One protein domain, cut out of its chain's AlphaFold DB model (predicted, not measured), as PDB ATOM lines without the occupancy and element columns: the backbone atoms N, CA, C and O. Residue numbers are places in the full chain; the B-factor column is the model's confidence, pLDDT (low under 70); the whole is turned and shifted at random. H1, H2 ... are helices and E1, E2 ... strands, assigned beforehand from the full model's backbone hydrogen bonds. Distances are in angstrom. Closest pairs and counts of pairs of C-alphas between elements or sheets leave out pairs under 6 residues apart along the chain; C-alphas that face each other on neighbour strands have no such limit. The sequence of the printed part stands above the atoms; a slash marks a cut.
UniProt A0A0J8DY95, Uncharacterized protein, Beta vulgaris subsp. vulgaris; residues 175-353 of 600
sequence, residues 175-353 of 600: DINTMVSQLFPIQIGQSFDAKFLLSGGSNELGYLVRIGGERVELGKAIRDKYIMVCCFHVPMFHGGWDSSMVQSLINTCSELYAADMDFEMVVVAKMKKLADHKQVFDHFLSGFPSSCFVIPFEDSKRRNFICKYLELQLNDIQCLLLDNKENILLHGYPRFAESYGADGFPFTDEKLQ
ATOM      1  N   ASP A 175      75.549 -77.392  -2.501       94.00
ATOM      2  CA  ASP A 175      74.386 -77.841  -1.728       94.00
ATOM      3  C   ASP A 175      74.490 -77.412  -0.255       94.00
ATOM      4  O   ASP A 175      73.549 -76.836   0.284       94.00
ATOM      5  N   ILE A 176      75.655 -77.595   0.374       94.31
ATOM      6  CA  ILE A 176      75.923 -77.175   1.757       94.31
ATOM      7  C   ILE A 176      75.921 -75.647   1.895       94.31
ATOM      8  O   ILE A 176      75.360 -75.124   2.858       94.31
ATOM      9  N   ASN A 177      76.502 -74.917   0.936       93.75
ATOM     10  CA  ASN A 177      76.434 -73.452   0.927       93.75
ATOM     11  C   ASN A 177      74.979 -72.960   0.803       93.75
ATOM     12  O   ASN A 177      74.585 -72.053   1.535       93.75
ATOM     13  N   THR A 178      74.177 -73.591  -0.062       94.00
ATOM     14  CA  THR A 178      72.761 -73.248  -0.273       94.00
ATOM     15  C   THR A 178      71.915 -73.566   0.963       94.00
ATOM     16  O   THR A 178      71.181 -72.695   1.423       94.00
ATOM     17  N   MET A 179      72.068 -74.759   1.553       92.00
ATOM     18  CA  MET A 179      71.382 -75.149   2.794       92.00
ATOM     19  C   MET A 179      71.664 -74.155   3.927       92.00
ATOM     20  O   MET A 179      70.734 -73.707   4.588       92.00
ATOM     21  N   VAL A 180      72.928 -73.768   4.133       92.50
ATOM     22  CA  VAL A 180      73.287 -72.828   5.207       92.50
ATOM     23  C   VAL A 180      72.809 -71.401   4.928       92.50
ATOM     24  O   VAL A 180      72.388 -70.727   5.859       92.50
ATOM     25  N   SER A 181      72.783 -70.945   3.670       90.38
ATOM     26  CA  SER A 181      72.280 -69.598   3.330       90.38
ATOM     27  C   SER A 181      70.785 -69.369   3.598       90.38
ATOM     28  O   SER A 181      70.325 -68.233   3.531       90.38
ATOM     29  N   GLN A 182      70.028 -70.431   3.894       90.00
ATOM     30  CA  GLN A 182      68.600 -70.379   4.225       90.00
ATOM     31  C   GLN A 182      68.335 -70.364   5.741       90.00
ATOM     32  O   GLN A 182      67.183 -70.250   6.157       90.00
ATOM     33  N   LEU A 183      69.376 -70.499   6.569       90.00
ATOM     34  CA  LEU A 183      69.266 -70.574   8.024       90.00
ATOM     35  C   LEU A 183      69.523 -69.215   8.681       90.00
ATOM     36  O   LEU A 183      70.254 -68.374   8.158       90.00
ATOM     37  N   PHE A 184      68.935 -69.013   9.859       85.88
ATOM     38  CA  PHE A 184      69.145 -67.798  10.642       85.88
ATOM     39  C   PHE A 184      70.585 -67.718  11.187       85.88
ATOM     40  O   PHE A 184      71.160 -68.757  11.534       85.88
ATOM     41  N   PRO A 185      71.165 -66.504  11.286       86.38
ATOM     42  CA  PRO A 185      72.469 -66.300  11.907       86.38
ATOM     43  C   PRO A 185      72.413 -66.618  13.405       86.38
ATOM     44  O   PRO A 185      71.385 -66.438  14.055       86.38
ATOM     45  N   ILE A 186      73.540 -67.065  13.950       90.19
ATOM     46  CA  ILE A 186      73.679 -67.443  15.359       90.19
ATOM     47  C   ILE A 186      73.758 -66.168  16.217       90.19
ATOM     48  O   ILE A 186      74.526 -65.259  15.906       90.19
ATOM     49  N   GLN A 187      72.969 -66.090  17.293       90.25
ATOM     50  CA  GLN A 187      72.953 -64.955  18.225       90.25
ATOM     51  C   GLN A 187      73.058 -65.439  19.676       90.25
ATOM     52  O   GLN A 187      72.354 -66.360  20.087       90.25
ATOM     53  N   ILE A 188      73.940 -64.818  20.463       90.38
ATOM     54  CA  ILE A 188      74.142 -65.156  21.881       90.38
ATOM     55  C   ILE A 188      72.862 -64.841  22.673       90.38
ATOM     56  O   ILE A 188      72.201 -63.833  22.428       90.38
ATOM     57  N   GLY A 189      72.493 -65.727  23.599       87.94
ATOM     58  CA  GLY A 189      71.256 -65.668  24.379       87.94
ATOM     59  C   GLY A 189      70.010 -66.200  23.659       87.94
ATOM     60  O   GLY A 189      68.966 -66.340  24.292       87.94
ATOM     61  N   GLN A 190      70.087 -66.528  22.363       92.81
ATOM     62  CA  GLN A 190      68.972 -67.127  21.629       92.81
ATOM     63  C   GLN A 190      68.889 -68.643  21.894       92.81
ATOM     64  O   GLN A 190      69.909 -69.332  21.927       92.81
ATOM     65  N   SER A 191      67.669 -69.174  22.033       93.12
ATOM     66  CA  SER A 191      67.406 -70.621  22.019       93.12
ATOM     67  C   SER A 191      67.652 -71.208  20.622       93.12
ATOM     68  O   SER A 191      67.320 -70.588  19.605       93.12
ATOM     69  N   PHE A 192      68.255 -72.393  20.573       93.50
ATOM     70  CA  PHE A 192      68.840 -72.980  19.377       93.50
ATOM     71  C   PHE A 192      68.570 -74.487  19.312       93.50
ATOM     72  O   PHE A 192      68.816 -75.195  20.278       93.50
ATOM     73  N   ASP A 193      68.108 -75.010  18.173       92.31
ATOM     74  CA  ASP A 193      67.857 -76.451  18.039       92.31
ATOM     75  C   ASP A 193      69.178 -77.225  17.877       92.31
ATOM     76  O   ASP A 193      69.735 -77.371  16.779       92.31
ATOM     77  N   ALA A 194      69.676 -77.752  18.996       92.69
ATOM     78  CA  ALA A 194      70.900 -78.537  19.027       92.69
ATOM     79  C   ALA A 194      70.763 -79.846  18.231       92.69
ATOM     80  O   ALA A 194      71.759 -80.358  17.718       92.69
ATOM     81  N   LYS A 195      69.545 -80.387  18.089       92.94
ATOM     82  CA  LYS A 195      69.277 -81.647  17.377       92.94
ATOM     83  C   LYS A 195      69.341 -81.419  15.875       92.94
ATOM     84  O   LYS A 195      70.029 -82.179  15.202       92.94
ATOM     85  N   PHE A 196      68.720 -80.352  15.373       92.56
ATOM     86  CA  PHE A 196      68.782 -79.946  13.966       92.56
ATOM     87  C   PHE A 196      70.215 -79.647  13.501       92.56
ATOM     88  O   PHE A 196      70.621 -80.066  12.414       92.56
ATOM     89  N   LEU A 197      71.027 -78.976  14.330       94.38
ATOM     90  CA  LEU A 197      72.448 -78.804  14.018       94.38
ATOM     91  C   LEU A 197      73.167 -80.156  13.984       94.38
ATOM     92  O   LEU A 197      73.813 -80.505  12.994       94.38
ATOM     93  N   LEU A 198      73.061 -80.921  15.073       94.81
ATOM     94  CA  LEU A 198      73.833 -82.144  15.265       94.81
ATOM     95  C   LEU A 198      73.368 -83.317  14.401       94.81
ATOM     96  O   LEU A 198      74.124 -84.278  14.284       94.81
ATOM     97  N   SER A 199      72.196 -83.266  13.774       93.00
ATOM     98  CA  SER A 199      71.745 -84.225  12.756       93.00
ATOM     99  C   SER A 199      72.321 -83.943  11.362       93.00
ATOM    100  O   SER A 199      72.370 -84.849  10.534       93.00
ATOM    101  N   GLY A 200      72.807 -82.721  11.110       90.25
ATOM    102  CA  GLY A 200      73.230 -82.271   9.780       90.25
ATOM    103  C   GLY A 200      72.140 -81.542   8.989       90.25
ATOM    104  O   GLY A 200      72.180 -81.567   7.758       90.25
ATOM    105  N   GLY A 201      71.174 -80.920   9.672       84.81
ATOM    106  CA  GLY A 201      70.068 -80.190   9.049       84.81
ATOM    107  C   GLY A 201      68.855 -81.062   8.710       84.81
ATOM    108  O   GLY A 201      68.107 -80.732   7.791       84.81
ATOM    109  N   SER A 202      68.668 -82.185   9.412       79.56
ATOM    110  CA  SER A 202      67.505 -83.071   9.276       79.56
ATOM    111  C   SER A 202      66.743 -83.220  10.600       79.56
ATOM    112  O   SER A 202      67.317 -83.098  11.679       79.56
ATOM    113  N   ASN A 203      65.450 -83.538  10.534       67.44
ATOM    114  CA  ASN A 203      64.626 -83.786  11.729       67.44
ATOM    115  C   ASN A 203      64.476 -85.291  12.028       67.44
ATOM    116  O   ASN A 203      63.518 -85.716  12.670       67.44
ATOM    117  N   GLU A 204      65.406 -86.114  11.534       73.25
ATOM    118  CA  GLU A 204      65.419 -87.561  11.756       73.25
ATOM    119  C   GLU A 204      66.133 -87.929  13.068       73.25
ATOM    120  O   GLU A 204      67.025 -87.217  13.537       73.25
ATOM    121  N   LEU A 205      65.766 -89.073  13.659       64.38
ATOM    122  CA  LEU A 205      66.362 -89.586  14.899       64.38
ATOM    123  C   LEU A 205      67.794 -90.100  14.665       64.38
ATOM    124  O   LEU A 205      68.047 -91.295  14.516       64.38
ATOM    125  N   GLY A 206      68.740 -89.164  14.635       83.12
ATOM    126  CA  GLY A 206      70.166 -89.445  14.524       83.12
ATOM    127  C   GLY A 206      70.790 -90.024  15.799       83.12
ATOM    128  O   GLY A 206      70.209 -90.040  16.886       83.12
ATOM    129  N   TYR A 207      72.046 -90.445  15.667       92.19
ATOM    130  CA  TYR A 207      72.915 -90.836  16.776       92.19
ATOM    131  C   TYR A 207      74.203 -90.005  16.774       92.19
ATOM    132  O   TYR A 207      74.642 -89.505  15.730       92.19
ATOM    133  N   LEU A 208      74.823 -89.882  17.943       95.12
ATOM    134  CA  LEU A 208      76.221 -89.487  18.101       95.12
ATOM    135  C   LEU A 208      77.065 -90.731  18.403       95.12
ATOM    136  O   LEU A 208      76.550 -91.751  18.871       95.12
ATOM    137  N   VAL A 209      78.364 -90.660  18.120       96.69
ATOM    138  CA  VAL A 209      79.322 -91.732  18.422       96.69
ATOM    139  C   VAL A 209      80.354 -91.171  19.389       96.69
ATOM    140  O   VAL A 209      80.930 -90.130  19.093       96.69
ATOM    141  N   ARG A 210      80.586 -91.798  20.545       97.31
ATOM    142  CA  ARG A 210      81.724 -91.431  21.405       97.31
ATOM    143  C   ARG A 210      83.025 -91.874  20.744       97.31
ATOM    144  O   ARG A 210      83.039 -92.866  20.020       97.31
ATOM    145  N   ILE A 211      84.139 -91.197  21.010       96.38
ATOM    146  CA  ILE A 211      85.453 -91.561  20.449       96.38
ATOM    147  C   ILE A 211      85.876 -92.985  20.875       96.38
ATOM    148  O   ILE A 211      86.555 -93.675  20.117       96.38
ATOM    149  N   GLY A 212      85.388 -93.483  22.019       92.31
ATOM    150  CA  GLY A 212      85.498 -94.890  22.434       92.31
ATOM    151  C   GLY A 212      84.645 -95.907  21.648       92.31
ATOM    152  O   GLY A 212      84.743 -97.100  21.916       92.31
ATOM    153  N   GLY A 213      83.813 -95.475  20.694       92.50
ATOM    154  CA  GLY A 213      83.016 -96.327  19.797       92.50
ATOM    155  C   GLY A 213      81.545 -96.545  20.189       92.50
ATOM    156  O   GLY A 213      80.784 -97.079  19.380       92.50
ATOM    157  N   GLU A 214      81.117 -96.123  21.385       95.56
ATOM    158  CA  GLU A 214      79.709 -96.184  21.815       95.56
ATOM    159  C   GLU A 214      78.813 -95.352  20.878       95.56
ATOM    160  O   GLU A 214      79.143 -94.209  20.565       95.56
ATOM    161  N   ARG A 215      77.657 -95.887  20.462       95.06
ATOM    162  CA  ARG A 215      76.612 -95.112  19.772       95.06
ATOM    163  C   ARG A 215      75.511 -94.730  20.753       95.06
ATOM    164  O   ARG A 215      74.919 -95.610  21.371       95.06
ATOM    165  N   VAL A 216      75.201 -93.440  20.837       95.88
ATOM    166  CA  VAL A 216      74.158 -92.895  21.717       95.88
ATOM    167  C   VAL A 216      73.124 -92.155  20.872       95.88
ATOM    168  O   VAL A 216      73.475 -91.378  19.984       95.88
ATOM    169  N   GLU A 217      71.842 -92.397  21.137       94.75
ATOM    170  CA  GLU A 217      70.725 -91.668  20.525       94.75
ATOM    171  C   GLU A 217      70.867 -90.155  20.765       94.75
ATOM    172  O   GLU A 217      71.091 -89.728  21.900       94.75
ATOM    173  N   LEU A 218      70.714 -89.332  19.723       92.56
ATOM    174  CA  LEU A 218      70.946 -87.885  19.804       92.56
ATOM    175  C   LEU A 218      70.076 -87.213  20.886       92.56
ATOM    176  O   LEU A 218      70.598 -86.454  21.699       92.56
ATOM    177  N   GLY A 219      68.787 -87.564  20.966       90.06
ATOM    178  CA  GLY A 219      67.829 -87.052  21.962       90.06
ATOM    179  C   GLY A 219      68.024 -87.557  23.404       90.06
ATOM    180  O   GLY A 219      67.307 -87.119  24.314       90.06
ATOM    181  N   LYS A 220      68.989 -88.459  23.621       92.25
ATOM    182  CA  LYS A 220      69.484 -88.884  24.939       92.25
ATOM    183  C   LYS A 220      70.862 -88.292  25.242       92.25
ATOM    184  O   LYS A 220      71.115 -87.921  26.380       92.25
ATOM    185  N   ALA A 221      71.736 -88.200  24.240       93.06
ATOM    186  CA  ALA A 221      73.108 -87.723  24.386       93.06
ATOM    187  C   ALA A 221      73.197 -86.283  24.920       93.06
ATOM    188  O   ALA A 221      74.047 -86.005  25.760       93.06
ATOM    189  N   ILE A 222      72.318 -85.397  24.442       92.88
ATOM    190  CA  ILE A 222      72.391 -83.946  24.699       92.88
ATOM    191  C   ILE A 222      71.375 -83.427  25.729       92.88
ATOM    192  O   ILE A 222      71.308 -82.230  25.987       92.88
ATOM    193  N   ARG A 223      70.528 -84.307  26.268       92.81
ATOM    194  CA  ARG A 223      69.389 -83.919  27.106       92.81
ATOM    195  C   ARG A 223      69.858 -83.358  28.448       92.81
ATOM    196  O   ARG A 223      70.647 -84.013  29.117       92.81
ATOM    197  N   ASP A 224      69.308 -82.205  28.832       93.19
ATOM    198  CA  ASP A 224      69.514 -81.529  30.122       93.19
ATOM    199  C   ASP A 224      70.991 -81.185  30.443       93.19
ATOM    200  O   ASP A 224      71.338 -80.934  31.597       93.19
ATOM    201  N   LYS A 225      71.857 -81.103  29.418       95.44
ATOM    202  CA  LYS A 225      73.308 -80.859  29.533       95.44
ATOM    203  C   LYS A 225      73.790 -79.642  28.746       95.44
ATOM    204  O   LYS A 225      73.210 -79.278  27.730       95.44
ATOM    205  N   TYR A 226      74.921 -79.085  29.168       96.75
ATOM    206  CA  TYR A 226      75.688 -78.090  28.419       96.75
ATOM    207  C   TYR A 226      76.410 -78.753  27.240       96.75
ATOM    208  O   TYR A 226      77.162 -79.714  27.427       96.75
ATOM    209  N   ILE A 227      76.209 -78.245  26.023       96.88
ATOM    210  CA  ILE A 227      76.698 -78.881  24.789       96.88
ATOM    211  C   ILE A 227      77.748 -78.005  24.119       96.88
ATOM    212  O   ILE A 227      77.460 -76.875  23.732       96.88
ATOM    213  N   MET A 228      78.955 -78.541  23.931       97.44
ATOM    214  CA  MET A 228      80.060 -77.837  23.279       97.44
ATOM    215  C   MET A 228      80.412 -78.485  21.938       97.44
ATOM    216  O   MET A 228      81.099 -79.505  21.880       97.44
ATOM    217  N   VAL A 229      79.947 -77.890  20.840       98.06
ATOM    218  CA  VAL A 229      80.237 -78.339  19.473       98.06
ATOM    219  C   VAL A 229      81.489 -77.623  18.972       98.06
ATOM    220  O   VAL A 229      81.461 -76.418  18.724       98.06
ATOM    221  N   CYS A 230      82.592 -78.353  18.804       97.88
ATOM    222  CA  CYS A 230      83.852 -77.800  18.306       97.88
ATOM    223  C   CYS A 230      84.194 -78.328  16.910       97.88
ATOM    224  O   CYS A 230      84.444 -79.519  16.702       97.88
ATOM    225  N   CYS A 231      84.262 -77.401  15.963       98.06
ATOM    226  CA  CYS A 231      84.722 -77.603  14.602       98.06
ATOM    227  C   CYS A 231      86.230 -77.352  14.500       98.06
ATOM    228  O   CYS A 231      86.730 -76.333  14.975       98.06
ATOM    229  N   PHE A 232      86.944 -78.263  13.839       96.81
ATOM    230  CA  PHE A 232      88.400 -78.209  13.677       96.81
ATOM    231  C   PHE A 232      88.798 -78.475  12.226       96.81
ATOM    232  O   PHE A 232      88.233 -79.365  11.588       96.81
ATOM    233  N   HIS A 233      89.799 -77.757  11.712       95.12
ATOM    234  CA  HIS A 233      90.290 -77.914  10.345       95.12
ATOM    235  C   HIS A 233      91.569 -78.772  10.293       95.12
ATOM    236  O   HIS A 233      92.695 -78.318  10.504       95.12
ATOM    237  N   VAL A 234      91.385 -80.059  10.011       94.06
ATOM    238  CA  VAL A 234      92.358 -81.137  10.248       94.06
ATOM    239  C   VAL A 234      93.124 -81.487   8.960       94.06
ATOM    240  O   VAL A 234      92.495 -81.599   7.910       94.06
ATOM    241  N   PRO A 235      94.455 -81.715   8.973       91.50
ATOM    242  CA  PRO A 235      95.343 -81.773  10.126       91.50
ATOM    243  C   PRO A 235      95.704 -80.407  10.708       91.50
ATOM    244  O   PRO A 235      95.875 -79.409   9.998       91.50
ATOM    245  N   MET A 236      95.898 -80.440  12.021       88.69
ATOM    246  CA  MET A 236      96.497 -79.385  12.828       88.69
ATOM    247  C   MET A 236      97.934 -79.798  13.175       88.69
ATOM    248  O   MET A 236      98.233 -80.991  13.285       88.69
ATOM    249  N   PHE A 237      98.831 -78.824  13.316       85.06
ATOM    250  CA  PHE A 237     100.264 -79.045  13.532       85.06
ATOM    251  C   PHE A 237     100.710 -78.409  14.843       85.06
ATOM    252  O   PHE A 237     100.190 -77.361  15.220       85.06
ATOM    253  N   HIS A 238     101.662 -79.045  15.526       79.31
ATOM    254  CA  HIS A 238     102.144 -78.586  16.828       79.31
ATOM    255  C   HIS A 238     102.898 -77.252  16.742       79.31
ATOM    256  O   HIS A 238     103.470 -76.903  15.706       79.31
ATOM    257  N   GLY A 239     102.878 -76.494  17.841       71.12
ATOM    258  CA  GLY A 239     103.592 -75.218  17.955       71.12
ATOM    259  C   GLY A 239     102.926 -74.025  17.255       71.12
ATOM    260  O   GLY A 239     103.550 -72.972  17.138       71.12
ATOM    261  N   GLY A 240     101.676 -74.161  16.798       73.75
ATOM    262  CA  GLY A 240     100.803 -73.034  16.437       73.75
ATOM    263  C   GLY A 240      99.794 -72.729  17.548       73.75
ATOM    264  O   GLY A 240      99.435 -73.633  18.304       73.75
ATOM    265  N   TRP A 241      99.298 -71.489  17.633       79.06
ATOM    266  CA  TRP A 241      98.329 -71.074  18.663       79.06
ATOM    267  C   TRP A 241      97.083 -71.970  18.707       79.06
ATOM    268  O   TRP A 241      96.672 -72.391  19.786       79.06
ATOM    269  N   ASP A 242      96.550 -72.369  17.548       85.81
ATOM    270  CA  ASP A 242      95.425 -73.307  17.470       85.81
ATOM    271  C   ASP A 242      95.737 -74.652  18.158       85.81
ATOM    272  O   ASP A 242      94.904 -75.207  18.866       85.81
ATOM    273  N   SER A 243      96.960 -75.179  18.027       86.06
ATOM    274  CA  SER A 243      97.333 -76.444  18.680       86.06
ATOM    275  C   SER A 243      97.416 -76.329  20.209       86.06
ATOM    276  O   SER A 243      97.073 -77.281  20.908       86.06
ATOM    277  N   SER A 244      97.795 -75.159  20.737       85.44
ATOM    278  CA  SER A 244      97.679 -74.851  22.168       85.44
ATOM    279  C   SER A 244      96.214 -74.738  22.594       85.44
ATOM    280  O   SER A 244      95.823 -75.353  23.580       85.44
ATOM    281  N   MET A 245      95.373 -74.052  21.812       89.56
ATOM    282  CA  MET A 245      93.938 -73.910  22.086       89.56
ATOM    283  C   MET A 245      93.208 -75.266  22.129       89.56
ATOM    284  O   MET A 245      92.389 -75.489  23.022       89.56
ATOM    285  N   VAL A 246      93.528 -76.202  21.226       92.12
ATOM    286  CA  VAL A 246      92.992 -77.580  21.262       92.12
ATOM    287  C   VAL A 246      93.408 -78.308  22.542       92.12
ATOM    288  O   VAL A 246      92.580 -78.975  23.161       92.12
ATOM    289  N   GLN A 247      94.657 -78.148  22.986       90.25
ATOM    290  CA  GLN A 247      95.126 -78.763  24.228       90.25
ATOM    291  C   GLN A 247      94.430 -78.177  25.469       90.25
ATOM    292  O   GLN A 247      94.042 -78.924  26.368       90.25
ATOM    293  N   SER A 248      94.206 -76.861  25.486       90.50
ATOM    294  CA  SER A 248      93.425 -76.148  26.505       90.50
ATOM    295  C   SER A 248      91.974 -76.641  26.581       90.50
ATOM    296  O   SER A 248      91.488 -76.965  27.667       90.50
ATOM    297  N   LEU A 249      91.302 -76.795  25.433       92.56
ATOM    298  CA  LEU A 249      89.959 -77.386  25.339       92.56
ATOM    299  C   LEU A 249      89.912 -78.808  25.905       92.56
ATOM    300  O   LEU A 249      89.004 -79.145  26.660       92.56
ATOM    301  N   ILE A 250      90.883 -79.649  25.552       92.81
ATOM    302  CA  ILE A 250      90.907 -81.065  25.940       92.81
ATOM    303  C   ILE A 250      91.162 -81.250  27.429       92.81
ATOM    304  O   ILE A 250      90.494 -82.075  28.056       92.81
ATOM    305  N   ASN A 251      92.075 -80.473  28.011       91.19
ATOM    306  CA  ASN A 251      92.329 -80.528  29.447       91.19
ATOM    307  C   ASN A 251      91.084 -80.031  30.214       91.19
ATOM    308  O   ASN A 251      90.616 -80.730  31.107       91.19
ATOM    309  N   THR A 252      90.451 -78.944  29.749       93.31
ATOM    310  CA  THR A 252      89.156 -78.450  30.264       93.31
ATOM    311  C   THR A 252      88.058 -79.521  30.221       93.31
ATOM    312  O   THR A 252      87.415 -79.789  31.232       93.31
ATOM    313  N   CYS A 253      87.854 -80.183  29.076       94.38
ATOM    314  CA  CYS A 253      86.837 -81.235  28.944       94.38
ATOM    315  C   CYS A 253      87.142 -82.444  29.835       94.38
ATOM    316  O   CYS A 253      86.230 -83.025  30.412       94.38
ATOM    317  N   SER A 254      88.419 -82.819  29.957       93.25
ATOM    318  CA  SER A 254      88.849 -83.929  30.815       93.25
ATOM    319  C   SER A 254      88.513 -83.672  32.283       93.25
ATOM    320  O   SER A 254      88.112 -84.595  32.983       93.25
ATOM    321  N   GLU A 255      88.639 -82.426  32.739       93.25
ATOM    322  CA  GLU A 255      88.310 -82.013  34.105       93.25
ATOM    323  C   GLU A 255      86.798 -81.937  34.340       93.25
ATOM    324  O   GLU A 255      86.328 -82.444  35.354       93.25
ATOM    325  N   LEU A 256      86.019 -81.409  33.387       95.44
ATOM    326  CA  LEU A 256      84.551 -81.404  33.481       95.44
ATOM    327  C   LEU A 256      83.968 -82.827  33.516       95.44
ATOM    328  O   LEU A 256      83.077 -83.097  34.318       95.44
ATOM    329  N   TYR A 257      84.510 -83.752  32.715       94.94
ATOM    330  CA  TYR A 257      84.140 -85.170  32.782       94.94
ATOM    331  C   TYR A 257      84.628 -85.856  34.071       94.94
ATOM    332  O   TYR A 257      83.940 -86.732  34.583       94.94
ATOM    333  N   ALA A 258      85.793 -85.484  34.614       94.12
ATOM    334  CA  ALA A 258      86.301 -86.045  35.872       94.12
ATOM    335  C   ALA A 258      85.554 -85.529  37.118       94.12
ATOM    336  O   ALA A 258      85.556 -86.201  38.147       94.12
ATOM    337  N   ALA A 259      84.919 -84.358  37.019       94.56
ATOM    338  CA  ALA A 259      84.064 -83.765  38.044       94.56
ATOM    339  C   ALA A 259      82.572 -84.149  37.912       94.56
ATOM    340  O   ALA A 259      81.758 -83.629  38.669       94.56
ATOM    341  N   ASP A 260      82.225 -85.045  36.976       94.44
ATOM    342  CA  ASP A 260      80.854 -85.511  36.683       94.44
ATOM    343  C   ASP A 260      79.857 -84.366  36.396       94.44
ATOM    344  O   ASP A 260      78.703 -84.379  36.820       94.44
ATOM    345  N   MET A 261      80.319 -83.334  35.681       94.56
ATOM    346  CA  MET A 261      79.484 -82.192  35.292       94.56
ATOM    347  C   MET A 261      78.538 -82.557  34.138       94.56
ATOM    348  O   MET A 261      78.923 -83.288  33.223       94.56
ATOM    349  N   ASP A 262      77.340 -81.958  34.116       94.88
ATOM    350  CA  ASP A 262      76.334 -82.086  33.045       94.88
ATOM    351  C   ASP A 262      76.789 -81.439  31.720       94.88
ATOM    352  O   ASP A 262      76.267 -80.416  31.277       94.88
ATOM    353  N   PHE A 263      77.800 -82.026  31.083       95.81
ATOM    354  CA  PHE A 263      78.528 -81.467  29.949       95.81
ATOM    355  C   PHE A 263      78.844 -82.540  28.900       95.81
ATOM    356  O   PHE A 263      79.204 -83.669  29.237       95.81
ATOM    357  N   GLU A 264      78.742 -82.196  27.614       96.81
ATOM    358  CA  GLU A 264      79.191 -83.054  26.511       96.81
ATOM    359  C   GLU A 264      79.889 -82.251  25.405       96.81
ATOM    360  O   GLU A 264      79.341 -81.288  24.861       96.81
ATOM    361  N   MET A 265      81.080 -82.704  25.006       97.44
ATOM    362  CA  MET A 265      81.793 -82.178  23.841       97.44
ATOM    363  C   MET A 265      81.448 -82.985  22.582       97.44
ATOM    364  O   MET A 265      81.549 -84.212  22.588       97.44
ATOM    365  N   VAL A 266      81.138 -82.302  21.475       98.25
ATOM    366  CA  VAL A 266      81.011 -82.898  20.134       98.25
ATOM    367  C   VAL A 266      82.131 -82.389  19.222       98.25
ATOM    368  O   VAL A 266      82.193 -81.211  18.881       98.25
ATOM    369  N   VAL A 267      83.008 -83.295  18.794       98.38
ATOM    370  CA  VAL A 267      84.144 -83.027  17.904       98.38
ATOM    371  C   VAL A 267      83.716 -83.146  16.436       98.38
ATOM    372  O   VAL A 267      83.186 -84.173  16.004       98.38
ATOM    373  N   VAL A 268      83.992 -82.113  15.637       98.38
ATOM    374  CA  VAL A 268      83.645 -82.055  14.209       98.38
ATOM    375  C   VAL A 268      84.893 -81.760  13.370       98.38
ATOM    376  O   VAL A 268      85.241 -80.615  13.087       98.38
ATOM    377  N   ALA A 269      85.599 -82.817  12.964       97.50
ATOM    378  CA  ALA A 269      86.822 -82.708  12.167       97.50
ATOM    379  C   ALA A 269      86.521 -82.470  10.672       97.50
ATOM    380  O   ALA A 269      86.241 -83.402   9.908       97.50
ATOM    381  N   LYS A 270      86.611 -81.213  10.229       96.75
ATOM    382  CA  LYS A 270      86.610 -80.843   8.810       96.75
ATOM    383  C   LYS A 270      87.989 -81.134   8.224       96.75
ATOM    384  O   LYS A 270      88.971 -80.490   8.576       96.75
ATOM    385  N   MET A 271      88.068 -82.096   7.312       95.38
ATOM    386  CA  MET A 271      89.338 -82.471   6.696       95.38
ATOM    387  C   MET A 271      89.750 -81.471   5.607       95.38
ATOM    388  O   MET A 271      88.947 -81.093   4.747       95.38
ATOM    389  N   LYS A 272      91.025 -81.075   5.623       91.81
ATOM    390  CA  LYS A 272      91.723 -80.387   4.532       91.81
ATOM    391  C   LYS A 272      91.815 -81.357   3.355       91.81
ATOM    392  O   LYS A 272      92.279 -82.479   3.523       91.81
ATOM    393  N   LYS A 273      91.427 -80.916   2.156       89.38
ATOM    394  CA  LYS A 273      91.308 -81.732   0.926       89.38
ATOM    395  C   LYS A 273      92.512 -82.635   0.630       89.38
ATOM    396  O   LYS A 273      92.349 -83.782   0.242       89.38
ATOM    397  N   LEU A 274      93.726 -82.129   0.858       86.75
ATOM    398  CA  LEU A 274      94.987 -82.858   0.661       86.75
ATOM    399  C   LEU A 274      95.334 -83.838   1.805       86.75
ATOM    400  O   LEU A 274      96.450 -84.339   1.854       86.75
ATOM    401  N   ALA A 275      94.428 -84.067   2.755       89.12
ATOM    402  CA  ALA A 275      94.609 -84.928   3.923       89.12
ATOM    403  C   ALA A 275      93.306 -85.610   4.383       89.12
ATOM    404  O   ALA A 275      93.225 -86.061   5.526       89.12
ATOM    405  N   ASP A 276      92.305 -85.727   3.503       92.69
ATOM    406  CA  ASP A 276      91.021 -86.384   3.780       92.69
ATOM    407  C   ASP A 276      91.148 -87.921   3.771       92.69
ATOM    408  O   ASP A 276      90.649 -88.632   2.903       92.69
ATOM    409  N   HIS A 277      91.920 -88.438   4.730       92.81
ATOM    410  CA  HIS A 277      92.223 -89.855   4.902       92.81
ATOM    411  C   HIS A 277      91.970 -90.265   6.351       92.81
ATOM    412  O   HIS A 277      92.411 -89.584   7.282       92.81
ATOM    413  N   LYS A 278      91.353 -91.435   6.552       94.69
ATOM    414  CA  LYS A 278      90.940 -91.899   7.884       94.69
ATOM    415  C   LYS A 278      92.085 -91.952   8.909       94.69
ATOM    416  O   LYS A 278      91.871 -91.585  10.052       94.69
ATOM    417  N   GLN A 279      93.321 -92.284   8.513       94.12
ATOM    418  CA  GLN A 279      94.479 -92.249   9.430       94.12
ATOM    419  C   GLN A 279      94.782 -90.851   9.998       94.12
ATOM    420  O   GLN A 279      95.211 -90.742  11.143       94.12
ATOM    421  N   VAL A 280      94.554 -89.782   9.227       94.31
ATOM    422  CA  VAL A 280      94.756 -88.392   9.676       94.31
ATOM    423  C   VAL A 280      93.669 -88.001  10.684       94.31
ATOM    424  O   VAL A 280      93.971 -87.400  11.713       94.31
ATOM    425  N   PHE A 281      92.424 -88.395  10.405       96.56
ATOM    426  CA  PHE A 281      91.267 -88.217  11.287       96.56
ATOM    427  C   PHE A 281      91.430 -89.007  12.599       96.56
ATOM    428  O   PHE A 281      91.373 -88.422  13.675       96.56
ATOM    429  N   ASP A 282      91.737 -90.304  12.522       96.00
ATOM    430  CA  ASP A 282      91.943 -91.187  13.679       96.00
ATOM    431  C   ASP A 282      93.124 -90.722  14.551       96.00
ATOM    432  O   ASP A 282      93.053 -90.772  15.781       96.00
ATOM    433  N   HIS A 283      94.205 -90.213  13.941       94.88
ATOM    434  CA  HIS A 283      95.301 -89.586  14.683       94.88
ATOM    435  C   HIS A 283      94.821 -88.355  15.456       94.88
ATOM    436  O   HIS A 283      95.058 -88.284  16.661       94.88
ATOM    437  N   PHE A 284      94.130 -87.425  14.793       95.44
ATOM    438  CA  PHE A 284      93.605 -86.210  15.418       95.44
ATOM    439  C   PHE A 284      92.662 -86.528  16.591       95.44
ATOM    440  O   PHE A 284      92.840 -85.998  17.685       95.44
ATOM    441  N   LEU A 285      91.722 -87.461  16.409       96.38
ATOM    442  CA  LEU A 285      90.813 -87.882  17.481       96.38
ATOM    443  C   LEU A 285      91.530 -88.533  18.666       96.38
ATOM    444  O   LEU A 285      91.079 -88.391  19.797       96.38
ATOM    445  N   SER A 286      92.666 -89.199  18.441       94.56
ATOM    446  CA  SER A 286      93.412 -89.886  19.505       94.56
ATOM    447  C   SER A 286      94.099 -88.967  20.531       94.56
ATOM    448  O   SER A 286      94.857 -89.464  21.363       94.56
ATOM    449  N   GLY A 287      93.866 -87.651  20.464       92.50
ATOM    450  CA  GLY A 287      94.232 -86.683  21.502       92.50
ATOM    451  C   GLY A 287      93.071 -86.283  22.421       92.50
ATOM    452  O   GLY A 287      93.321 -85.733  23.488       92.50
ATOM    453  N   PHE A 288      91.822 -86.558  22.034       95.06
ATOM    454  CA  PHE A 288      90.627 -86.222  22.814       95.06
ATOM    455  C   PHE A 288      90.262 -87.351  23.799       95.06
ATOM    456  O   PHE A 288      90.583 -88.517  23.544       95.06
ATOM    457  N   PRO A 289      89.541 -87.048  24.896       94.75
ATOM    458  CA  PRO A 289      88.945 -88.060  25.762       94.75
ATOM    459  C   PRO A 289      88.048 -89.026  24.981       94.75
ATOM    460  O   PRO A 289      87.252 -88.610  24.140       94.75
ATOM    461  N   SER A 290      88.108 -90.320  25.311       95.00
ATOM    462  CA  SER A 290      87.243 -91.351  24.715       95.00
ATOM    463  C   SER A 290      85.750 -91.097  24.954       95.00
ATOM    464  O   SER A 290      84.926 -91.568  24.168       95.00
ATOM    465  N   SER A 291      85.412 -90.339  26.003       94.75
ATOM    466  CA  SER A 291      84.055 -89.890  26.320       94.75
ATOM    467  C   SER A 291      83.497 -88.877  25.320       94.75
ATOM    468  O   SER A 291      82.290 -88.890  25.098       94.75
ATOM    469  N   CYS A 292      84.321 -88.025  24.695       97.56
ATOM    470  CA  CYS A 292      83.818 -87.000  23.774       97.56
ATOM    471  C   CYS A 292      83.031 -87.636  22.623       97.56
ATOM    472  O   CYS A 292      83.434 -88.666  22.075       97.56
ATOM    473  N   PHE A 293      81.939 -86.999  22.210       98.25
ATOM    474  CA  PHE A 293      81.251 -87.353  20.976       98.25
ATOM    475  C   PHE A 293      82.037 -86.877  19.754       98.25
ATOM    476  O   PHE A 293      82.785 -85.901  19.801       98.25
ATOM    477  N   VAL A 294      81.834 -87.550  18.628       98.00
ATOM    478  CA  VAL A 294      82.409 -87.203  17.335       98.00
ATOM    479  C   VAL A 294      81.418 -87.496  16.211       98.00
ATOM    480  O   VAL A 294      80.651 -88.460  16.259       98.00
ATOM    481  N   ILE A 295      81.449 -86.665  15.170       97.50
ATOM    482  CA  ILE A 295      80.768 -86.953  13.905       97.50
ATOM    483  C   ILE A 295      81.686 -87.864  13.060       97.50
ATOM    484  O   ILE A 295      82.795 -87.428  12.737       97.50
ATOM    485  N   PRO A 296      81.286 -89.109  12.711       95.75
ATOM    486  CA  PRO A 296      82.168 -90.104  12.082       95.75
ATOM    487  C   PRO A 296      82.844 -89.641  10.785       95.75
ATOM    488  O   PRO A 296      82.314 -88.780  10.084       95.75
ATOM    489  N   PHE A 297      83.989 -90.246  10.436       96.38
ATOM    490  CA  PHE A 297      84.781 -89.910   9.238       96.38
ATOM    491  C   PHE A 297      83.983 -90.086   7.940       96.38
ATOM    492  O   PHE A 297      84.102 -89.295   7.001       96.38
ATOM    493  N   GLU A 298      83.119 -91.088   7.928       95.31
ATOM    494  CA  GLU A 298      82.269 -91.492   6.817       95.31
ATOM    495  C   GLU A 298      81.144 -90.468   6.562       95.31
ATOM    496  O   GLU A 298      80.730 -90.266   5.423       95.31
ATOM    497  N   ASP A 299      80.702 -89.749   7.601       94.81
ATOM    498  CA  ASP A 299      79.591 -88.789   7.552       94.81
ATOM    499  C   ASP A 299      80.070 -87.371   7.177       94.81
ATOM    500  O   ASP A 299      79.974 -86.398   7.935       94.81
ATOM    501  N   SER A 300      80.694 -87.258   6.001       95.06
ATOM    502  CA  SER A 300      81.321 -86.010   5.544       95.06
ATOM    503  C   SER A 300      80.309 -84.895   5.275       95.06
ATOM    504  O   SER A 300      80.634 -83.726   5.492       95.06
ATOM    505  N   LYS A 301      79.072 -85.227   4.877       94.75
ATOM    506  CA  LYS A 301      78.014 -84.236   4.636       94.75
ATOM    507  C   LYS A 301      77.607 -83.526   5.930       94.75
ATOM    508  O   LYS A 301      77.596 -82.297   5.953       94.75
ATOM    509  N   ARG A 302      77.382 -84.266   7.020       95.31
ATOM    510  CA  ARG A 302      77.063 -83.708   8.346       95.31
ATOM    511  C   ARG A 302      78.210 -82.875   8.917       95.31
ATOM    512  O   ARG A 302      77.969 -81.771   9.401       95.31
ATOM    513  N   ARG A 303      79.468 -83.326   8.773       96.56
ATOM    514  CA  ARG A 303      80.646 -82.509   9.144       96.56
ATOM    515  C   ARG A 303      80.724 -81.214   8.335       96.56
ATOM    516  O   ARG A 303      80.986 -80.161   8.907       96.56
ATOM    517  N   ASN A 304      80.483 -81.274   7.025       96.50
ATOM    518  CA  ASN A 304      80.483 -80.094   6.162       96.50
ATOM    519  C   ASN A 304      79.353 -79.118   6.523       96.50
ATOM    520  O   ASN A 304      79.616 -77.921   6.583       96.50
ATOM    521  N   PHE A 305      78.141 -79.607   6.803       96.38
ATOM    522  CA  PHE A 305      77.011 -78.783   7.242       96.38
ATOM    523  C   PHE A 305      77.331 -78.029   8.538       96.38
ATOM    524  O   PHE A 305      77.304 -76.801   8.544       96.38
ATOM    525  N   ILE A 306      77.712 -78.745   9.604       96.62
ATOM    526  CA  ILE A 306      77.972 -78.141  10.920       96.62
ATOM    527  C   ILE A 306      79.131 -77.136  10.829       96.62
ATOM    528  O   ILE A 306      78.990 -75.996  11.259       96.62
ATOM    529  N   CYS A 307      80.252 -77.506  10.197       97.06
ATOM    530  CA  CYS A 307      81.397 -76.603  10.045       97.06
ATOM    531  C   CYS A 307      81.089 -75.377   9.168       97.06
ATOM    532  O   CYS A 307      81.624 -74.300   9.429       97.06
ATOM    533  N   LYS A 308      80.216 -75.500   8.155       95.75
ATOM    534  CA  LYS A 308      79.763 -74.350   7.361       95.75
ATOM    535  C   LYS A 308      78.851 -73.438   8.180       95.75
ATOM    536  O   LYS A 308      79.059 -72.229   8.148       95.75
ATOM    537  N   TYR A 309      77.874 -74.007   8.887       95.12
ATOM    538  CA  TYR A 309      76.886 -73.259   9.666       95.12
ATOM    539  C   TYR A 309      77.512 -72.532  10.862       95.12
ATOM    540  O   TYR A 309      77.189 -71.377  11.108       95.12
ATOM    541  N   LEU A 310      78.475 -73.155  11.551       95.00
ATOM    542  CA  LEU A 310      79.212 -72.496  12.634       95.00
ATOM    543  C   LEU A 310      80.256 -71.478  12.145       95.00
ATOM    544  O   LEU A 310      80.879 -70.839  12.984       95.00
ATOM    545  N   GLU A 311      80.436 -71.287  10.836       93.75
ATOM    546  CA  GLU A 311      81.404 -70.358  10.227       93.75
ATOM    547  C   GLU A 311      82.891 -70.741  10.395       93.75
ATOM    548  O   GLU A 311      83.774 -69.881  10.493       93.75
ATOM    549  N   LEU A 312      83.220 -72.041  10.333       92.12
ATOM    550  CA  LEU A 312      84.604 -72.513  10.164       92.12
ATOM    551  C   LEU A 312      85.105 -72.157   8.744       92.12
ATOM    552  O   LEU A 312      85.146 -72.991   7.834       92.12
ATOM    553  N   GLN A 313      85.423 -70.877   8.545       76.12
ATOM    554  CA  GLN A 313      86.002 -70.273   7.336       76.12
ATOM    555  C   GLN A 313      87.041 -69.182   7.648       76.12
ATOM    556  O   GLN A 313      87.875 -68.872   6.792       76.12
ATOM    557  N   LEU A 314      86.979 -68.597   8.851       64.94
ATOM    558  CA  LEU A 314      87.870 -67.528   9.317       64.94
ATOM    559  C   LEU A 314      89.077 -68.060  10.109       64.94
ATOM    560  O   LEU A 314      90.158 -67.486  10.015       64.94
ATOM    561  N   ASN A 315      88.898 -69.171  10.831       77.25
ATOM    562  CA  ASN A 315      89.878 -69.796  11.727       77.25
ATOM    563  C   ASN A 315      89.965 -71.314  11.460       77.25
ATOM    564  O   ASN A 315      89.027 -71.897  10.911       77.25
ATOM    565  N   ASP A 316      91.043 -71.970  11.912       88.19
ATOM    566  CA  ASP A 316      91.168 -73.442  11.897       88.19
ATOM    567  C   ASP A 316      90.439 -74.118  13.095       88.19
ATOM    568  O   ASP A 316      90.325 -75.346  13.123       88.19
ATOM    569  N   ILE A 317      89.895 -73.336  14.044       94.50
ATOM    570  CA  ILE A 317      89.013 -73.768  15.150       94.50
ATOM    571  C   ILE A 317      87.779 -72.865  15.214       94.50
ATOM    572  O   ILE A 317      87.902 -71.646  15.100       94.50
ATOM    573  N   GLN A 318      86.609 -73.442  15.480       95.62
ATOM    574  CA  GLN A 318      85.376 -72.701  15.744       95.62
ATOM    575  C   GLN A 318      84.479 -73.478  16.719       95.62
ATOM    576  O   GLN A 318      84.404 -74.703  16.645       95.62
ATOM    577  N   CYS A 319      83.807 -72.790  17.641       95.69
ATOM    578  CA  CYS A 319      83.018 -73.396  18.714       95.69
ATOM    579  C   CYS A 319      81.593 -72.829  18.772       95.69
ATOM    580  O   CYS A 319      81.387 -71.637  18.548       95.69
ATOM    581  N   LEU A 320      80.638 -73.682  19.143       96.44
ATOM    582  CA  LEU A 320      79.325 -73.314  19.670       96.44
ATOM    583  C   LEU A 320      79.167 -73.952  21.056       96.44
ATOM    584  O   LEU A 320      79.365 -75.158  21.192       96.44
ATOM    585  N   LEU A 321      78.820 -73.159  22.065       96.12
ATOM    586  CA  LEU A 321      78.482 -73.622  23.409       96.12
ATOM    587  C   LEU A 321      77.017 -73.297  23.702       96.12
ATOM    588  O   LEU A 321      76.598 -72.148  23.545       96.12
ATOM    589  N   LEU A 322      76.273 -74.301  24.159       96.06
ATOM    590  CA  LEU A 322      74.872 -74.202  24.559       96.06
ATOM    591  C   LEU A 322      74.705 -74.504  26.055       96.06
ATOM    592  O   LEU A 322      75.426 -75.349  26.593       96.06
ATOM    593  N   ASP A 323      73.741 -73.851  26.707       94.62
ATOM    594  CA  ASP A 323      73.287 -74.212  28.055       94.62
ATOM    595  C   ASP A 323      72.392 -75.469  28.053       94.62
ATOM    596  O   ASP A 323      72.037 -76.012  27.004       94.62
ATOM    597  N   ASN A 324      71.989 -75.922  29.243       93.06
ATOM    598  CA  ASN A 324      71.116 -77.088  29.410       93.06
ATOM    599  C   ASN A 324      69.647 -76.889  28.974       93.06
ATOM    600  O   ASN A 324      68.831 -77.793  29.147       93.06
ATOM    601  N   LYS A 325      69.307 -75.728  28.403       93.12
ATOM    602  CA  LYS A 325      68.020 -75.399  27.769       93.12
ATOM    603  C   LYS A 325      68.197 -75.111  26.269       93.12
ATOM    604  O   LYS A 325      67.292 -74.572  25.633       93.12
ATOM    605  N   GLU A 326      69.359 -75.466  25.718       92.62
ATOM    606  CA  GLU A 326      69.778 -75.231  24.336       92.62
ATOM    607  C   GLU A 326      69.868 -73.725  23.956       92.62
ATOM    608  O   GLU A 326      69.737 -73.366  22.789       92.62
ATOM    609  N   ASN A 327      70.125 -72.816  24.912       94.25
ATOM    610  CA  ASN A 327      70.435 -71.400  24.636       94.25
ATOM    611  C   ASN A 327      71.920 -71.196  24.314       94.25
ATOM    612  O   ASN A 327      72.787 -71.773  24.968       94.25
ATOM    613  N   ILE A 328      72.230 -70.320  23.359       94.62
ATOM    614  CA  ILE A 328      73.607 -70.037  22.928       94.62
ATOM    615  C   ILE A 328      74.346 -69.195  23.974       94.62
ATOM    616  O   ILE A 328      74.033 -68.022  24.163       94.62
ATOM    617  N   LEU A 329      75.376 -69.772  24.595       93.31
ATOM    618  CA  LEU A 329      76.292 -69.068  25.500       93.31
ATOM    619  C   LEU A 329      77.476 -68.450  24.750       93.31
ATOM    620  O   LEU A 329      77.895 -67.337  25.052       93.31
ATOM    621  N   LEU A 330      78.017 -69.159  23.756       93.00
ATOM    622  CA  LEU A 330      79.150 -68.686  22.961       93.00
ATOM    623  C   LEU A 330      79.096 -69.236  21.539       93.00
ATOM    624  O   LEU A 330      78.861 -70.423  21.329       93.00
ATOM    625  N   HIS A 331      79.421 -68.381  20.573       93.75
ATOM    626  CA  HIS A 331      79.739 -68.752  19.197       93.75
ATOM    627  C   HIS A 331      81.020 -68.022  18.780       93.75
ATOM    628  O   HIS A 331      81.113 -66.806  18.932       93.75
ATOM    629  N   GLY A 332      82.036 -68.758  18.322       93.06
ATOM    630  CA  GLY A 332      83.334 -68.182  17.949       93.06
ATOM    631  C   GLY A 332      84.544 -69.016  18.370       93.06
ATOM    632  O   GLY A 332      84.452 -70.218  18.620       93.06
ATOM    633  N   TYR A 333      85.706 -68.366  18.462       92.81
ATOM    634  CA  TYR A 333      86.948 -68.999  18.911       92.81
ATOM    635  C   TYR A 333      86.930 -69.177  20.447       92.81
ATOM    636  O   TYR A 333      86.741 -68.185  21.159       92.81
ATOM    637  N   PRO A 334      87.133 -70.392  20.996       92.00
ATOM    638  CA  PRO A 334      86.817 -70.718  22.393       92.00
ATOM    639  C   PRO A 334      87.901 -70.287  23.401       92.00
ATOM    640  O   PRO A 334      88.402 -71.089  24.191       92.00
ATOM    641  N   ARG A 335      88.244 -68.991  23.406       89.62
ATOM    642  CA  ARG A 335      89.292 -68.391  24.259       89.62
ATOM    643  C   ARG A 335      89.135 -68.721  25.745       89.62
ATOM    644  O   ARG A 335      90.135 -68.865  26.436       89.62
ATOM    645  N   PHE A 336      87.904 -68.904  26.226       89.19
ATOM    646  CA  PHE A 336      87.617 -69.259  27.619       89.19
ATOM    647  C   PHE A 336      88.376 -70.506  28.103       89.19
ATOM    648  O   PHE A 336      88.761 -70.557  29.265       89.19
ATOM    649  N   ALA A 337      88.658 -71.484  27.237       90.44
ATOM    650  CA  ALA A 337      89.413 -72.668  27.639       90.44
ATOM    651  C   ALA A 337      90.918 -72.384  27.828       90.44
ATOM    652  O   ALA A 337      91.571 -73.108  28.563       90.44
ATOM    653  N   GLU A 338      91.471 -71.328  27.218       87.31
ATOM    654  CA  GLU A 338      92.845 -70.839  27.443       87.31
ATOM    655  C   GLU A 338      92.903 -69.813  28.589       87.31
ATOM    656  O   GLU A 338      93.868 -69.790  29.353       87.31
ATOM    657  N   SER A 339      91.861 -68.993  28.748       87.56
ATOM    658  CA  SER A 339      91.784 -67.959  29.786       87.56
ATOM    659  C   SER A 339      91.326 -68.479  31.150       87.56
ATOM    660  O   SER A 339      91.768 -67.944  32.162       87.56
ATOM    661  N   TYR A 340      90.454 -69.493  31.199       90.69
ATOM    662  CA  TYR A 340      89.760 -69.944  32.415       90.69
ATOM    663  C   TYR A 340      89.837 -71.447  32.685       90.69
ATOM    664  O   TYR A 340      89.934 -71.834  33.847       90.69
ATOM    665  N   GLY A 341      89.811 -72.289  31.653       92.25
ATOM    666  CA  GLY A 341      89.741 -73.741  31.830       92.25
ATOM    667  C   GLY A 341      88.434 -74.190  32.489       92.25
ATOM    668  O   GLY A 341      87.414 -73.506  32.377       92.25
ATOM    669  N   ALA A 342      88.449 -75.320  33.204       93.56
ATOM    670  CA  ALA A 342      87.251 -75.860  33.857       93.56
ATOM    671  C   ALA A 342      86.666 -74.928  34.937       93.56
ATOM    672  O   ALA A 342      85.447 -74.903  35.112       93.56
ATOM    673  N   ASP A 343      87.496 -74.089  35.580       92.50
ATOM    674  CA  ASP A 343      87.047 -73.065  36.537       92.50
ATOM    675  C   ASP A 343      85.955 -72.170  35.959       92.50
ATOM    676  O   ASP A 343      85.103 -71.706  36.712       92.50
ATOM    677  N   GLY A 344      85.987 -71.912  34.646       92.25
ATOM    678  CA  GLY A 344      85.052 -71.034  33.954       92.25
ATOM    679  C   GLY A 344      83.617 -71.555  33.901       92.25
ATOM    680  O   GLY A 344      82.710 -70.746  33.741       92.25
ATOM    681  N   PHE A 345      83.377 -72.861  34.067       93.69
ATOM    682  CA  PHE A 345      82.051 -73.476  33.930       93.69
ATOM    683  C   PHE A 345      81.024 -72.872  34.919       93.69
ATOM    684  O   PHE A 345      81.369 -72.650  36.089       93.69
ATOM    685  N   PRO A 346      79.763 -72.600  34.507       91.06
ATOM    686  CA  PRO A 346      79.118 -72.900  33.212       91.06
ATOM    687  C   PRO A 346      79.413 -71.922  32.053       91.06
ATOM    688  O   PRO A 346      78.706 -71.932  31.052       91.06
ATOM    689  N   PHE A 347      80.461 -71.101  32.157       88.75
ATOM    690  CA  PHE A 347      80.931 -70.157  31.129       88.75
ATOM    691  C   PHE A 347      79.981 -68.988  30.818       88.75
ATOM    692  O   PHE A 347      80.075 -68.392  29.748       88.75
ATOM    693  N   THR A 348      79.097 -68.625  31.754       87.06
ATOM    694  CA  THR A 348      78.299 -67.391  31.661       87.06
ATOM    695  C   THR A 348      79.131 -66.160  32.033       87.06
ATOM    696  O   THR A 348      80.099 -66.254  32.796       87.06
ATOM    697  N   ASP A 349      78.742 -64.986  31.535       84.88
ATOM    698  CA  ASP A 349      79.482 -63.743  31.770       84.88
ATOM    699  C   ASP A 349      79.614 -63.397  33.262       84.88
ATOM    700  O   ASP A 349      80.687 -62.970  33.687       84.88
ATOM    701  N   GLU A 350      78.594 -63.635  34.098       89.75
ATOM    702  CA  GLU A 350      78.683 -63.343  35.539       89.75
ATOM    703  C   GLU A 350      79.693 -64.263  36.234       89.75
ATOM    704  O   GLU A 350      80.414 -63.852  37.146       89.75
ATOM    705  N   LYS A 351      79.771 -65.520  35.781       91.56
ATOM    706  CA  LYS A 351      80.713 -66.516  36.290       91.56
ATOM    707  C   LYS A 351      82.156 -66.164  35.912       91.56
ATOM    708  O   LYS A 351      83.037 -66.304  36.761       91.56
ATOM    709  N   LEU A 352      82.401 -65.684  34.691       90.00
ATOM    710  CA  LEU A 352      83.736 -65.251  34.256       90.00
ATOM    711  C   LEU A 352      84.149 -63.929  34.927       90.00
ATOM    712  O   LEU A 352      85.242 -63.843  35.486       90.00
ATOM    713  N   GLN A 353      83.252 -62.938  34.981       88.31
ATOM    714  CA  GLN A 353      83.484 -61.667  35.684       88.31
ATOM    715  C   GLN A 353      83.777 -61.875  37.175       88.31
ATOM    716  O   GLN A 353      84.631 -61.185  37.735       88.31
TER     717      GLN A 353
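Overview. This is residues 175 to 353 of the 600 residues of an uncharacterized protein of Beta vulgaris subsp. vulgaris (UniProt A0A0J8DY95). A twisted sheet of four strands, E4 E3 E5 E6, makes the middle layer of three, with H4 and H5 over one face and H6 over the other. Beyond its edge strand E4 lies the small hairpin E1 and E2, with residues 293 to 294 paired between E1 and E4; H1 and H2 pack on H6, H7 and H8 pack on H4, and H9 lies farthest out. The 179 printed residues run H1 H2 E1 E2 H3 E3 H4 E4 H5 H6 E5 E6 H7 H8 H9, nine named helices and six named strands. The class is mixed, helices and strands; the large sheet is mixed and the small one antiparallel. The whole is compact and rounded, with a radius of gyration of the C-alphas of 15.1 A and spans of 41 by 37 by 32 A.

Arrangement. H1, residues 175 to 181, touches H6, residues 300 to 309, with Val 180 and Tyr 309 the closest C-alphas at 5.7 A; they run the same way at a shallow tilt of 22 degrees. H2, residues 194 to 199, touches H6 too, with the C-alphas of Leu 197 and Ile 306 closest at 6.4 A, opposite ways at a shallow tilt of 34 degrees, only just short of steep. E1, residues 207 to 210, and E2, residues 215 to 217, form an antiparallel hairpin, with N 208 and O 216 at 2.9 A. H3, residues 218 to 221, touches H2, closest at the C-alphas of Lys 195 and Leu 218, 6.9 A. E3, residues 226 to 234, H4, residues 241 to 258, and E4, residues 263 to 271, form a strand-helix-strand unit, two parallel neighbour strands with a helix between, and its crossover is right-handed. N 230 and O 266 are 2.9 A apart. H4 has a height over the sheet of 9.8 A and is only just slantwise to the strands, at 31 degrees to E3 on the local plane. H5, residues 278 to 285, has a height over the sheet of 9.5 A and lies over E4 and E3. H6 has a height of 8.5 A, on the opposite face from H4, and runs across the strands at 69 degrees to E4 on the local plane. E5, residues 317 to 322, is antiparallel to E3, with N 229 and O 320 at 2.8 A, and forms a hairpin with E6, residues 328 to 332, where N 321 and O 330 are 2.8 A apart. H7, residues 336 to 339, touches H4 at residues 245 to 252 alone, closest at the C-alphas of Leu 249 and Ala 337, 5.3 A. H8, residues 341 to 344, touches H4 at residues 248 to 256 alone, closest at the C-alphas of Thr 252 and Ala 342, 4.8 A. H9, residues 349 to 353, is close to H8 but not clearly touching, with the C-alphas of Gly 344 and Leu 352 closest at 5.9 A. In H1, H2, H4, H5, H6 and H9 every O i to N i+4 pair is within hydrogen-bond range; H3, H7 and H8 are too short for such a pair.

Along the chain. H1 begins at C-alpha 175, (74.386, -77.841, -1.728). E3 spans 24.8 A, H4 25.8 A, E4 25.7 A, H6 14.1 A and E5 17.0 A from first to last C-alpha. H4 begins at C-alpha 241, (98.329, -71.074, 18.663), and H9 ends at C-alpha 353, (83.484, -61.667, 35.684).

Size, cuts and confidence. The two C-alphas farthest apart, of Leu 274 and Glu 350, are 43.2 A apart. The printed part has no cut. Its long links are residues 182 to 193 and 286 to 299. The mean pLDDT of the printed part is 92.0, and residues 203, 205 and 314 are under 70.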